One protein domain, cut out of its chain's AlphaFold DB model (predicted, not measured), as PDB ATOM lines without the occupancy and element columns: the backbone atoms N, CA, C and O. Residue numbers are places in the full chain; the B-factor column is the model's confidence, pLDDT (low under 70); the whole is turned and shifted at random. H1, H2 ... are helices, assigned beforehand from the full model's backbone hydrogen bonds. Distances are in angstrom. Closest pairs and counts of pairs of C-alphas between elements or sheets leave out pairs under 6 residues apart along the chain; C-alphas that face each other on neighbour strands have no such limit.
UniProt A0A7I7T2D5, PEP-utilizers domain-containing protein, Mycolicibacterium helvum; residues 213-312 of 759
ATOM      1  N   LEU A 213      45.872  -7.058 -21.160       72.81
ATOM      2  CA  LEU A 213      45.429  -7.839 -20.012       72.81
ATOM      3  C   LEU A 213      45.919  -7.273 -18.679       72.81
ATOM      4  O   LEU A 213      45.583  -7.821 -17.639       72.81
ATOM      5  N   CYS A 214      46.612  -6.126 -18.675       64.06
ATOM      6  CA  CYS A 214      46.874  -5.400 -17.436       64.06
ATOM      7  C   CYS A 214      45.556  -5.154 -16.689       64.06
ATOM      8  O   CYS A 214      44.564  -4.643 -17.247       64.06
ATOM      9  N   ALA A 215      45.557  -5.574 -15.426       53.69
ATOM     10  CA  ALA A 215      44.379  -5.630 -14.594       53.69
ATOM     11  C   ALA A 215      43.796  -4.235 -14.369       53.69
ATOM     12  O   ALA A 215      44.427  -3.322 -13.838       53.69
ATOM     13  N   THR A 216      42.547  -4.074 -14.786       52.62
ATOM     14  CA  THR A 216      41.762  -2.872 -14.532       52.62
ATOM     15  C   THR A 216      41.001  -3.030 -13.219       52.62
ATOM     16  O   THR A 216      40.076  -3.831 -13.138       52.62
ATOM     17  N   SER A 217      41.410  -2.236 -12.229       48.38
ATOM     18  CA  SER A 217      40.656  -1.694 -11.081       48.38
ATOM     19  C   SER A 217      39.965  -2.600 -10.042       48.38
ATOM     20  O   SER A 217      39.788  -2.100  -8.941       48.38
ATOM     21  N   ASP A 218      39.634  -3.873 -10.294       56.16
ATOM     22  CA  ASP A 218      38.770  -4.662  -9.374       56.16
ATOM     23  C   ASP A 218      39.413  -5.918  -8.744       56.16
ATOM     24  O   ASP A 218      38.709  -6.769  -8.195       56.16
ATOM     25  N   MET A 219      40.740  -6.064  -8.797       68.31
ATOM     26  CA  MET A 219      41.425  -7.197  -8.153       68.31
ATOM     27  C   MET A 219      41.377  -7.109  -6.621       68.31
ATOM     28  O   MET A 219      41.460  -6.020  -6.055       68.31
ATOM     29  N   GLU A 220      41.299  -8.256  -5.941       71.75
ATOM     30  CA  GLU A 220      41.355  -8.316  -4.473       71.75
ATOM     31  C   GLU A 220      42.692  -7.773  -3.940       71.75
ATOM     32  O   GLU A 220      42.705  -7.012  -2.977       71.75
ATOM     33  N   GLU A 221      43.802  -8.046  -4.620       73.50
ATOM     34  CA  GLU A 221      45.134  -7.510  -4.316       73.50
ATOM     35  C   GLU A 221      45.204  -5.984  -4.435       73.50
ATOM     36  O   GLU A 221      45.884  -5.322  -3.654       73.50
ATOM     37  N   ALA A 222      44.474  -5.399  -5.391       74.50
ATOM     38  CA  ALA A 222      44.412  -3.948  -5.528       74.50
ATOM     39  C   ALA A 222      43.704  -3.310  -4.322       74.50
ATOM     40  O   ALA A 222      44.141  -2.257  -3.862       74.50
ATOM     41  N   LYS A 223      42.671  -3.971  -3.780       81.19
ATOM     42  CA  LYS A 223      41.971  -3.535  -2.559       81.19
ATOM     43  C   LYS A 223      42.852  -3.663  -1.320       81.19
ATOM     44  O   LYS A 223      42.798  -2.798  -0.457       81.19
ATOM     45  N   ILE A 224      43.687  -4.702  -1.253       83.38
ATOM     46  CA  ILE A 224      44.703  -4.855  -0.201       83.38
ATOM     47  C   ILE A 224      45.687  -3.687  -0.255       83.38
ATOM     48  O   ILE A 224      45.900  -3.033   0.759       83.38
ATOM     49  N   ALA A 225      46.238  -3.387  -1.434       80.19
ATOM     50  CA  ALA A 225      47.173  -2.278  -1.605       80.19
ATOM     51  C   ALA A 225      46.535  -0.920  -1.260       80.19
ATOM     52  O   ALA A 225      47.154  -0.111  -0.575       80.19
ATOM     53  N   ASP A 226      45.289  -0.682  -1.691       84.56
ATOM     54  CA  ASP A 226      44.536   0.529  -1.336       84.56
ATOM     55  C   ASP A 226      44.284   0.615   0.177       84.56
ATOM     56  O   ASP A 226      44.493   1.663   0.780       84.56
ATOM     57  N   GLY A 227      43.899  -0.496   0.810       88.44
ATOM     58  CA  GLY A 227      43.663  -0.548   2.250       88.44
ATOM     59  C   GLY A 227      44.932  -0.318   3.070       88.44
ATOM     60  O   GLY A 227      44.898   0.449   4.027       88.44
ATOM     61  N   LEU A 228      46.065  -0.911   2.679       86.31
ATOM     62  CA  LEU A 228      47.356  -0.665   3.333       86.31
ATOM     63  C   LEU A 228      47.815   0.793   3.164       86.31
ATOM     64  O   LEU A 228      48.318   1.386   4.119       86.31
ATOM     65  N   TRP A 229      47.595   1.388   1.985       86.62
ATOM     66  CA  TRP A 229      47.833   2.814   1.752       86.62
ATOM     67  C   TRP A 229      47.001   3.678   2.702       86.62
ATOM     68  O   TRP A 229      47.536   4.556   3.378       86.62
ATOM     69  N   ASP A 230      45.697   3.412   2.795       91.00
ATOM     70  CA  ASP A 230      44.791   4.181   3.645       91.00
ATOM     71  C   ASP A 230      45.094   4.003   5.142       91.00
ATOM     72  O   ASP A 230      44.994   4.978   5.889       91.00
ATOM     73  N   ILE A 231      45.554   2.825   5.586       91.00
ATOM     74  CA  ILE A 231      46.076   2.622   6.951       91.00
ATOM     75  C   ILE A 231      47.313   3.489   7.188       91.00
ATOM     76  O   ILE A 231      47.370   4.212   8.182       91.00
ATOM     77  N   GLY A 232      48.273   3.488   6.256       87.19
ATOM     78  CA  GLY A 232      49.473   4.328   6.336       87.19
ATOM     79  C   GLY A 232      49.162   5.831   6.376       87.19
ATOM     80  O   GLY A 232      49.967   6.626   6.849       87.19
ATOM     81  N   ARG A 233      47.972   6.251   5.931       88.56
ATOM     82  CA  ARG A 233      47.496   7.645   6.006       88.56
ATOM     83  C   ARG A 233      46.551   7.929   7.168       88.56
ATOM     84  O   ARG A 233      46.052   9.049   7.262       88.56
ATOM     85  N   GLY A 234      46.265   6.939   8.010       90.75
ATOM     86  CA  GLY A 234      45.271   7.058   9.078       90.75
ATOM     87  C   GLY A 234      43.835   7.260   8.574       90.75
ATOM     88  O   GLY A 234      43.004   7.785   9.311       90.75
ATOM     89  N   ARG A 235      43.534   6.882   7.322       94.06
ATOM     90  CA  ARG A 235      42.197   6.962   6.700       94.06
ATOM     91  C   ARG A 235      41.361   5.694   6.925       94.06
ATOM     92  O   ARG A 235      40.140   5.765   6.834       94.06
ATOM     93  N   LEU A 236      42.007   4.563   7.211       95.06
ATOM     94  CA  LEU A 236      41.383   3.266   7.496       95.06
ATOM     95  C   LEU A 236      42.010   2.658   8.755       95.06
ATOM     96  O   LEU A 236      43.224   2.745   8.942       95.06
ATOM     97  N   SER A 237      41.212   2.028   9.618       95.19
ATOM     98  CA  SER A 237      41.760   1.324  10.781       95.19
ATOM     99  C   SER A 237      42.242  -0.089  10.429       95.19
ATOM    100  O   SER A 237      41.678  -0.773   9.571       95.19
ATOM    101  N   VAL A 238      43.256  -0.580  11.153       92.69
ATOM    102  CA  VAL A 238      43.747  -1.966  11.012       92.69
ATOM    103  C   VAL A 238      42.626  -2.979  11.273       92.69
ATOM    104  O   VAL A 238      42.522  -3.975  10.564       92.69
ATOM    105  N   ALA A 239      41.748  -2.714  12.245       92.25
ATOM    106  CA  ALA A 239      40.635  -3.600  12.581       92.25
ATOM    107  C   ALA A 239      39.622  -3.733  11.428       92.25
ATOM    108  O   ALA A 239      39.220  -4.847  11.085       92.25
ATOM    109  N   GLU A 240      39.241  -2.620  10.791       93.00
ATOM    110  CA  GLU A 240      38.337  -2.629   9.630       93.00
ATOM    111  C   GLU A 240      38.950  -3.364   8.434       93.00
ATOM    112  O   GLU A 240      38.258  -4.115   7.739       93.00
ATOM    113  N   PHE A 241      40.253  -3.189   8.215       92.50
ATOM    114  CA  PHE A 241      40.985  -3.881   7.161       92.50
ATOM    115  C   PHE A 241      41.059  -5.391   7.409       92.50
ATOM    116  O   PHE A 241      40.698  -6.184   6.538       92.50
ATOM    117  N   VAL A 242      41.449  -5.804   8.616       92.00
ATOM    118  CA  VAL A 242      41.546  -7.215   9.016       92.00
ATOM    119  C   VAL A 242      40.182  -7.915   8.962       92.00
ATOM    120  O   VAL A 242      40.110  -9.079   8.573       92.00
ATOM    121  N   ALA A 243      39.078  -7.218   9.242       90.12
ATOM    122  CA  ALA A 243      37.734  -7.789   9.111       90.12
ATOM    123  C   ALA A 243      37.393  -8.243   7.674       90.12
ATOM    124  O   ALA A 243      36.557  -9.132   7.481       90.12
ATOM    125  N   HIS A 244      38.042  -7.657   6.663       88.12
ATOM    126  CA  HIS A 244      37.808  -7.960   5.249       88.12
ATOM    127  C   HIS A 244      38.952  -8.732   4.591       88.12
ATOM    128  O   HIS A 244      38.692  -9.524   3.687       88.12
ATOM    129  N   HIS A 245      40.189  -8.518   5.041       89.25
ATOM    130  CA  HIS A 245      41.415  -9.027   4.418       89.25
ATOM    131  C   HIS A 245      42.313  -9.812   5.383       89.25
ATOM    132  O   HIS A 245      43.393 -10.246   4.996       89.25
ATOM    133  N   GLY A 246      41.868 -10.053   6.618       90.31
ATOM    134  CA  GLY A 246      42.662 -10.692   7.669       90.31
ATOM    135  C   GLY A 246      43.072 -12.139   7.400       90.31
ATOM    136  O   GLY A 246      43.956 -12.628   8.088       90.31
ATOM    137  N   TYR A 247      42.465 -12.809   6.414       90.69
ATOM    138  CA  TYR A 247      42.841 -14.162   5.979       90.69
ATOM    139  C   TYR A 247      44.150 -14.211   5.168       90.69
ATOM    140  O   TYR A 247      44.659 -15.300   4.899       90.69
ATOM    141  N   HIS A 248      44.674 -13.056   4.747       86.56
ATOM    142  CA  HIS A 248      45.989 -12.932   4.111       86.56
ATOM    143  C   HIS A 248      47.113 -12.892   5.145       86.56
ATOM    144  O   HIS A 248      46.864 -12.754   6.337       86.56
ATOM    145  N   GLY A 249      48.351 -13.016   4.682       80.06
ATOM    146  CA  GLY A 249      49.569 -12.963   5.486       80.06
ATOM    147  C   GLY A 249      50.768 -13.463   4.673       80.06
ATOM    148  O   GLY A 249      50.570 -13.909   3.539       80.06
ATOM    149  N   PRO A 250      51.989 -13.396   5.224       75.88
ATOM    150  CA  PRO A 250      53.148 -14.084   4.657       75.88
ATOM    151  C   PRO A 250      52.887 -15.590   4.550       75.88
ATOM    152  O   PRO A 250      52.204 -16.154   5.412       75.88
ATOM    153  N   ASP A 251      53.386 -16.234   3.493       77.31
ATOM    154  CA  ASP A 251      53.201 -17.665   3.233       77.31
ATOM    155  C   ASP A 251      51.734 -18.092   3.366       77.31
ATOM    156  O   ASP A 251      51.379 -19.066   4.040       77.31
ATOM    157  N   ALA A 252      50.826 -17.343   2.734       80.75
ATOM    158  CA  ALA A 252      49.389 -17.585   2.852       80.75
ATOM    159  C   ALA A 252      48.951 -18.975   2.336       80.75
ATOM    160  O   ALA A 252      47.812 -19.377   2.585       80.75
ATOM    161  N   GLY A 253      49.827 -19.710   1.641       84.00
ATOM    162  CA  GLY A 253      49.623 -21.108   1.247       84.00
ATOM    163  C   GLY A 253      49.966 -22.142   2.329       84.00
ATOM    164  O   GLY A 253      49.460 -23.261   2.260       84.00
ATOM    165  N   GLU A 254      50.770 -21.776   3.334       87.69
ATOM    166  CA  GLU A 254      51.207 -22.660   4.419       87.69
ATOM    167  C   GLU A 254      50.238 -22.672   5.600       87.69
ATOM    168  O   GLU A 254      49.791 -21.628   6.075       87.69
ATOM    169  N   LEU A 255      49.950 -23.851   6.148       91.25
ATOM    170  CA  LEU A 255      49.108 -23.975   7.342       91.25
ATOM    171  C   LEU A 255      49.854 -23.626   8.637       91.25
ATOM    172  O   LEU A 255      49.212 -23.359   9.652       91.25
ATOM    173  N   VAL A 256      51.191 -23.581   8.610       87.75
ATOM    174  CA  VAL A 256      51.998 -23.135   9.758       87.75
ATOM    175  C   VAL A 256      52.023 -21.606   9.904       87.75
ATOM    176  O   VAL A 256      52.243 -21.100  11.004       87.75
ATOM    177  N   SER A 257      51.767 -20.859   8.823       85.38
ATOM    178  CA  SER A 257      51.866 -19.398   8.829       85.38
ATOM    179  C   SER A 257      50.779 -18.732   9.680       85.38
ATOM    180  O   SER A 257      49.772 -19.345  10.054       85.38
ATOM    181  N   ARG A 258      50.998 -17.457  10.026       86.56
ATOM    182  CA  ARG A 258      50.036 -16.623  10.760       86.56
ATOM    183  C   ARG A 258      49.399 -15.621   9.816       86.56
ATOM    184  O   ARG A 258      50.096 -14.891   9.116       86.56
ATOM    185  N   SER A 259      48.073 -15.572   9.826       89.38
ATOM    186  CA  SER A 259      47.339 -14.577   9.051       89.38
ATOM    187  C   SER A 259      47.367 -13.210   9.744       89.38
ATOM    188  O   SER A 259      47.623 -13.103  10.944       89.38
ATOM    189  N   TRP A 260      47.076 -12.139   9.012       89.31
ATOM    190  CA  TRP A 260      46.972 -10.776   9.537       89.31
ATOM    191  C   TRP A 260      45.897 -10.634  10.618       89.31
ATOM    192  O   TRP A 260      45.998  -9.762  11.475       89.31
ATOM    193  N   ARG A 261      44.884 -11.509  10.622       90.75
ATOM    194  CA  ARG A 261      43.926 -11.631  11.730       90.75
ATOM    195  C   ARG A 261      44.599 -12.059  13.034       90.75
ATOM    196  O   ARG A 261      44.183 -11.635  14.105       90.75
ATOM    197  N   GLU A 262      45.610 -12.908  12.943       88.44
ATOM    198  CA  GLU A 262      46.298 -13.513  14.085       88.44
ATOM    199  C   GLU A 262      47.528 -12.715  14.514       88.44
ATOM    200  O   GLU A 262      47.916 -12.776  15.678       88.44
ATOM    201  N   ALA A 263      48.121 -11.968  13.585       87.56
ATOM    202  CA  ALA A 263      49.232 -11.055  13.819       87.56
ATOM    203  C   ALA A 263      48.973  -9.690  13.140       87.56
ATOM    204  O   ALA A 263      49.574  -9.389  12.104       87.56
ATOM    205  N   PRO A 264      48.081  -8.841  13.696       88.19
ATOM    206  CA  PRO A 264      47.739  -7.547  13.095       88.19
ATOM    207  C   PRO A 264      48.907  -6.558  13.007       88.19
ATOM    208  O   PRO A 264      48.858  -5.635  12.199       88.19
ATOM    209  N   ASN A 265      49.965  -6.745  13.803       83.12
ATOM    210  CA  ASN A 265      51.180  -5.930  13.724       83.12
ATOM    211  C   ASN A 265      51.831  -6.003  12.332       83.12
ATOM    212  O   ASN A 265      52.278  -4.980  11.833       83.12
ATOM    213  N   LEU A 266      51.752  -7.151  11.646       80.62
ATOM    214  CA  LEU A 266      52.282  -7.305  10.286       80.62
ATOM    215  C   LEU A 266      51.600  -6.364   9.279       80.62
ATOM    216  O   LEU A 266      52.205  -5.967   8.287       80.62
ATOM    217  N   VAL A 267      50.339  -5.987   9.528       84.19
ATOM    218  CA  VAL A 267      49.619  -4.997   8.711       84.19
ATOM    219  C   VAL A 267      50.158  -3.593   8.968       84.19
ATOM    220  O   VAL A 267      50.269  -2.803   8.036       84.19
ATOM    221  N   VAL A 268      50.490  -3.276  10.222       83.00
ATOM    222  CA  VAL A 268      51.074  -1.981  10.602       83.00
ATOM    223  C   VAL A 268      52.444  -1.817   9.952       83.00
ATOM    224  O   VAL A 268      52.689  -0.791   9.320       83.00
ATOM    225  N   ASP A 269      53.281  -2.850  10.031       75.56
ATOM    226  CA  ASP A 269      54.621  -2.869   9.439       75.56
ATOM    227  C   ASP A 269      54.541  -2.710   7.911       75.56
ATOM    228  O   ASP A 269      55.197  -1.849   7.322       75.56
ATOM    229  N   ALA A 270      53.634  -3.454   7.269       75.06
ATOM    230  CA  ALA A 270      53.350  -3.322   5.841       75.06
ATOM    231  C   ALA A 270      52.827  -1.927   5.453       75.06
ATOM    232  O   ALA A 270      53.143  -1.418   4.375       75.06
ATOM    233  N   ALA A 271      52.013  -1.300   6.308       81.06
ATOM    234  CA  ALA A 271      51.436   0.015   6.054       81.06
ATOM    235  C   ALA A 271      52.432   1.168   6.278       81.06
ATOM    236  O   ALA A 271      52.276   2.239   5.683       81.06
ATOM    237  N   ALA A 272      53.468   0.958   7.099       76.88
ATOM    238  CA  ALA A 272      54.494   1.957   7.397       76.88
ATOM    239  C   ALA A 272      55.202   2.463   6.130       76.88
ATOM    240  O   ALA A 272      55.486   3.656   6.014       76.88
ATOM    241  N   ALA A 273      55.376   1.588   5.132       69.12
ATOM    242  CA  ALA A 273      55.960   1.926   3.836       69.12
ATOM    243  C   ALA A 273      55.227   3.068   3.100       69.12
ATOM    244  O   ALA A 273      55.843   3.803   2.333       69.12
ATOM    245  N   TYR A 274      53.925   3.260   3.340       75.31
ATOM    246  CA  TYR A 274      53.117   4.256   2.622       75.31
ATOM    247  C   TYR A 274      53.049   5.623   3.302       75.31
ATOM    248  O   TYR A 274      52.592   6.586   2.682       75.31
ATOM    249  N   GLN A 275      53.494   5.733   4.557       80.12
ATOM    250  CA  GLN A 275      53.326   6.946   5.364       80.12
ATOM    251  C   GLN A 275      54.000   8.171   4.727       80.12
ATOM    252  O   GLN A 275      53.454   9.276   4.774       80.12
ATOM    253  N   THR A 276      55.158   7.973   4.093       77.38
ATOM    254  CA  THR A 276      56.031   9.043   3.580       77.38
ATOM    255  C   THR A 276      56.020   9.185   2.056       77.38
ATOM    256  O   THR A 276      56.644  10.102   1.523       77.38
ATOM    257  N   MET A 277      55.304   8.321   1.328       78.12
ATOM    258  CA  MET A 277      55.270   8.368  -0.140       78.12
ATOM    259  C   MET A 277      54.490   9.596  -0.666       78.12
ATOM    260  O   MET A 277      53.625  10.114   0.031       78.12
ATOM    261  N   PRO A 278      54.726  10.087  -1.894       82.75
ATOM    262  CA  PRO A 278      53.868  11.102  -2.530       82.75
ATOM    263  C   PRO A 278      52.485  10.548  -2.923       82.75
ATOM    264  O   PRO A 278      52.372   9.366  -3.245       82.75
ATOM    265  N   GLU A 279      51.426  11.367  -2.953       83.81
ATOM    266  CA  GLU A 279      50.058  10.905  -3.290       83.81
ATOM    267  C   GLU A 279      49.955  10.393  -4.744       83.81
ATOM    268  O   GLU A 279      49.174   9.485  -5.049       83.81
ATOM    269  N   GLU A 280      50.801  10.905  -5.640       80.62
ATOM    270  CA  GLU A 280      50.942  10.453  -7.028       80.62
ATOM    271  C   GLU A 280      51.435   9.002  -7.122       80.62
ATOM    272  O   GLU A 280      51.158   8.310  -8.104       80.62
ATOM    273  N   SER A 281      52.125   8.525  -6.083       76.25
ATOM    274  CA  SER A 281      52.587   7.143  -5.962       76.25
ATOM    275  C   SER A 281      51.520   6.198  -5.416       76.25
ATOM    276  O   SER A 281      51.775   4.994  -5.367       76.25
ATOM    277  N   SER A 282      50.336   6.703  -5.038       79.25
ATOM    278  CA  SER A 282      49.253   5.861  -4.526       79.25
ATOM    279  C   SER A 282      48.886   4.757  -5.529       79.25
ATOM    280  O   SER A 282      48.887   4.990  -6.748       79.25
ATOM    281  N   PRO A 283      48.516   3.552  -5.054       77.38
ATOM    282  CA  PRO A 283      48.117   2.463  -5.943       77.38
ATOM    283  C   PRO A 283      46.985   2.884  -6.899       77.38
ATOM    284  O   PRO A 283      47.002   2.565  -8.090       77.38
ATOM    285  N   ALA A 284      46.028   3.677  -6.407       79.00
ATOM    286  CA  ALA A 284      44.942   4.232  -7.208       79.00
ATOM    287  C   ALA A 284      45.424   5.188  -8.317       79.00
ATOM    288  O   ALA A 284      44.908   5.125  -9.440       79.00
ATOM    289  N   ALA A 285      46.411   6.049  -8.044       79.19
ATOM    290  CA  ALA A 285      46.987   6.947  -9.044       79.19
ATOM    291  C   ALA A 285      47.748   6.174 -10.134       79.19
ATOM    292  O   ALA A 285      47.483   6.384 -11.324       79.19
ATOM    293  N   ARG A 286      48.597   5.208  -9.751       75.50
ATOM    294  CA  ARG A 286      49.324   4.339 -10.700       75.50
ATOM    295  C   ARG A 286      48.362   3.569 -11.613       75.50
ATOM    296  O   ARG A 286      48.515   3.584 -12.837       75.50
ATOM    297  N   ARG A 287      47.294   2.988 -11.051       76.12
ATOM    298  CA  ARG A 287      46.247   2.305 -11.839       76.12
ATOM    299  C   ARG A 287      45.510   3.256 -12.786       76.12
ATOM    300  O   ARG A 287      45.195   2.871 -13.915       76.12
ATOM    301  N   ARG A 288      45.234   4.498 -12.364       76.38
ATOM    302  CA  ARG A 288      44.584   5.510 -13.216       76.38
ATOM    303  C   ARG A 288      45.445   5.852 -14.432       76.38
ATOM    304  O   ARG A 288      44.898   5.913 -15.531       76.38
ATOM    305  N   ALA A 289      46.756   6.016 -14.252       72.06
ATOM    306  CA  ALA A 289      47.687   6.264 -15.352       72.06
ATOM    307  C   ALA A 289      47.658   5.122 -16.387       72.06
ATOM    308  O   ALA A 289      47.476   5.367 -17.580       72.06
ATOM    309  N   ARG A 290      47.697   3.863 -15.931       72.25
ATOM    310  CA  ARG A 290      47.690   2.674 -16.807       72.25
ATOM    311  C   ARG A 290      46.368   2.422 -17.532       72.25
ATOM    312  O   ARG A 290      46.347   1.761 -18.571       72.25
ATOM    313  N   ARG A 291      45.249   2.956 -17.033       75.25
ATOM    314  CA  ARG A 291      43.962   2.858 -17.741       75.25
ATOM    315  C   ARG A 291      44.040   3.504 -19.126       75.25
ATOM    316  O   ARG A 291      43.477   2.962 -20.074       75.25
ATOM    317  N   ASN A 292      44.767   4.616 -19.236       75.06
ATOM    318  CA  ASN A 292      44.979   5.310 -20.504       75.06
ATOM    319  C   ASN A 292      45.839   4.468 -21.458       75.06
ATOM    320  O   ASN A 292      45.473   4.319 -22.624       75.06
ATOM    321  N   ASP A 293      46.902   3.843 -20.946       75.25
ATOM    322  CA  ASP A 293      47.781   2.947 -21.711       75.25
ATOM    323  C   ASP A 293      47.004   1.770 -22.315       75.25
ATOM    324  O   ASP A 293      47.130   1.469 -23.503       75.25
ATOM    325  N   LYS A 294      46.127   1.136 -21.526       79.31
ATOM    326  CA  LYS A 294      45.265   0.047 -22.008       79.31
ATOM    327  C   LYS A 294      44.293   0.521 -23.085       79.31
ATOM    328  O   LYS A 294      44.114  -0.164 -24.090       79.31
ATOM    329  N   SER A 295      43.664   1.684 -22.906       83.75
ATOM    330  CA  SER A 295      42.779   2.265 -23.925       83.75
ATOM    331  C   SER A 295      43.519   2.567 -25.232       83.75
ATOM    332  O   SER A 295      42.972   2.319 -26.307       83.75
ATOM    333  N   ALA A 296      44.765   3.040 -25.156       85.38
ATOM    334  CA  ALA A 296      45.616   3.243 -26.325       85.38
ATOM    335  C   ALA A 296      45.973   1.912 -27.012       85.38
ATOM    336  O   ALA A 296      45.821   1.797 -28.228       85.38
ATOM    337  N   ALA A 297      46.351   0.881 -26.249       86.50
ATOM    338  CA  ALA A 297      46.639  -0.453 -26.780       86.50
ATOM    339  C   ALA A 297      45.420  -1.088 -27.473       86.50
ATOM    340  O   ALA A 297      45.537  -1.651 -28.561       86.50
ATOM    341  N   VAL A 298      44.224  -0.945 -26.888       90.12
ATOM    342  CA  VAL A 298      42.964  -1.388 -27.507       90.12
ATOM    343  C   VAL A 298      42.758  -0.699 -28.855       90.12
ATOM    344  O   VAL A 298      42.413  -1.366 -29.831       90.12
ATOM    345  N   LYS A 299      43.002   0.614 -28.931       91.31
ATOM    346  CA  LYS A 299      42.880   1.373 -30.179       91.31
ATOM    347  C   LYS A 299      43.851   0.875 -31.254       91.31
ATOM    348  O   LYS A 299      43.410   0.647 -32.374       91.31
ATOM    349  N   LEU A 300      45.118   0.629 -30.908       91.69
ATOM    350  CA  LEU A 300      46.121   0.093 -31.842       91.69
ATOM    351  C   LEU A 300      45.672  -1.235 -32.471       91.69
ATOM    352  O   LEU A 300      45.710  -1.394 -33.690       91.69
ATOM    353  N   VAL A 301      45.149  -2.165 -31.662       92.12
ATOM    354  CA  VAL A 301      44.620  -3.435 -32.192       92.12
ATOM    355  C   VAL A 301      43.381  -3.215 -33.064       92.12
ATOM    356  O   VAL A 301      43.263  -3.837 -34.116       92.12
ATOM    357  N   HIS A 302      42.460  -2.328 -32.674       94.12
ATOM    358  CA  HIS A 302      41.283  -2.004 -33.496       94.12
ATOM    359  C   HIS A 302      41.658  -1.412 -34.857       94.12
ATOM    360  O   HIS A 302      41.022  -1.753 -35.860       94.12
ATOM    361  N   ASP A 303      42.674  -0.553 -34.894       94.00
ATOM    362  CA  ASP A 303      43.160   0.096 -36.112       94.00
ATOM    363  C   ASP A 303      43.849  -0.915 -37.050       94.00
ATOM    364  O   ASP A 303      43.659  -0.842 -38.265       94.00
ATOM    365  N   GLY A 304      44.556  -1.911 -36.500       92.81
ATOM    366  CA  GLY A 304      45.175  -3.004 -37.263       92.81
ATOM    367  C   GLY A 304      44.238  -4.165 -37.639       92.81
ATOM    368  O   GLY A 304      44.589  -5.002 -38.474       92.81
ATOM    369  N   LEU A 305      43.034  -4.248 -37.056       94.31
ATOM    370  CA  LEU A 305      42.042  -5.288 -37.358       94.31
ATOM    371  C   LEU A 305      40.968  -4.824 -38.347       94.31
ATOM    372  O   LEU A 305      40.473  -3.695 -38.313       94.31
ATOM    373  N   SER A 306      40.495  -5.765 -39.170       93.81
ATOM    374  CA  SER A 306      39.317  -5.535 -40.008       93.81
ATOM    375  C   SER A 306      38.057  -5.315 -39.151       93.81
ATOM    376  O   SER A 306      37.918  -5.948 -38.098       93.81
ATOM    377  N   PRO A 307      37.085  -4.494 -39.601       94.12
ATOM    378  CA  PRO A 307      35.871  -4.201 -38.830       94.12
ATOM    379  C   PRO A 307      35.082  -5.437 -38.368       94.12
ATOM    380  O   PRO A 307      34.450  -5.401 -37.318       94.12
ATOM    381  N   ALA A 308      35.159  -6.549 -39.106       93.94
ATOM    382  CA  ALA A 308      34.505  -7.810 -38.752       93.94
ATOM    383  C   ALA A 308      35.156  -8.539 -37.560       93.94
ATOM    384  O   ALA A 308      34.481  -9.287 -36.856       93.94
ATOM    385  N   LEU A 309      36.458  -8.336 -37.319       93.44
ATOM    386  CA  LEU A 309      37.199  -8.985 -36.230       93.44
ATOM    387  C   LEU A 309      37.194  -8.168 -34.932       93.44
ATOM    388  O   LEU A 309      37.447  -8.725 -33.865       93.44
ATOM    389  N   ARG A 310      36.846  -6.879 -34.999       94.38
ATOM    390  CA  ARG A 310      36.766  -5.979 -33.838       94.38
ATOM    391  C   ARG A 310      35.821  -6.489 -32.735       94.38
ATOM    392  O   ARG A 310      36.271  -6.596 -31.595       94.38
ATOM    393  N   PRO A 311      34.576  -6.931 -33.026       95.25
ATOM    394  CA  PRO A 311      33.698  -7.481 -31.989       95.25
ATOM    395  C   PRO A 311      34.225  -8.785 -31.377       95.25
ATOM    396  O   PRO A 311      33.977  -9.056 -30.202       95.25
ATOM    397  N   VAL A 312      34.954  -9.590 -32.162       92.06
ATOM    398  CA  VAL A 312      35.584 -10.837 -31.697       92.06
ATOM    399  C   VAL A 312      36.717 -10.520 -30.724       92.06
ATOM    400  O   VAL A 312      36.778 -11.120 -29.652       92.06
TER     401      VAL A 312
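This is residues 213 to 312 of the 759 residues of the protein "PEP-utilizers domain-containing protein" of Mycolicibacterium helvum (UniProt A0A7I7T2D5). A small head of three short helices, H1, H2 and H3, sits at one end, and from H1 the long helix H4 runs away as a single arm that makes much of the length. H1 and H2 fold back on each other as a helical hairpin, H3 meets the last residues of H1, 228 to 232, at a corner of about 78 degrees, and the long loop of residues 246 to 264 belongs to the head's end of the domain. The printed part has 100 residues with four named helices, in the order H1, H2, H3, H4, and no named strand; the class is all helix, with 51 residues in named elements. The whole is loose, with a radius of gyration of the C-alphas of 18.4 A, and flat, spanning 55 by 34 by 18 A.

Start at Leu 213 and read on to C-alpha 220 at (41.355, -8.316, -4.473), where H1 begins; it runs through residues 220 to 232, 18.5 A from first to last C-alpha. Next look at residues 238 to 245, which are H2, 9.9 A long. Residues 265 to 272 are H3, 10.6 A long. Then find C-alpha 283 at (48.117, 2.463, -5.943); from there H4, residues 283 to 304, runs 31.9 A to C-alpha 304 at (45.175, -3.004, -37.263), with z falling along the way.

Begin with H1, the hub, which touches the three other helices. H1 and H2 only just touch, with 3 pairs of C-alphas within 8 A; the closest C-alphas are those of Gly 227 and Phe 241, 6.5 A apart. This hairpin has a shallow tilt of 1 degrees, opposite ways. With residues 228 to 232 alone, H1 touches H3, about perpendicular at 78 degrees; their closest C-alphas, of Gly 232 and Ala 271, are 4.7 A apart. H4 touches H1 with residues 283 to 284 alone, the closest C-alphas being those of Asp 226 and Pro 283 at 6.1 A. These two run opposite ways at a shallow tilt of 33 degrees, only just short of steep. Of the three touching pairs two are at a shallow tilt, and the packing is only just mostly aligned. H2 and H3 are close but not clearly touching, with the C-alphas of Val 238 and Val 267 7.0 A apart. H4 is apart from H2 and from H3. In H1 and H3 every O i to N i+4 pair is within hydrogen-bond range; in H2 3 of 4 are, and in H4 16 of 18.

The C-alphas farthest apart are those of Glu 262 and Ser 306, at 55.1 A. The printed part has no cut. The link from H2 to H3 is long, with 19 residues; H1 to H2 is tight, and H3 to H4 is short. Look at residues 303 to 309, of which 303 to 304 belong to H4: they stand free. The mean pLDDT of the printed part is 83.2; residues 214 to 219 and residue 273 are under 70.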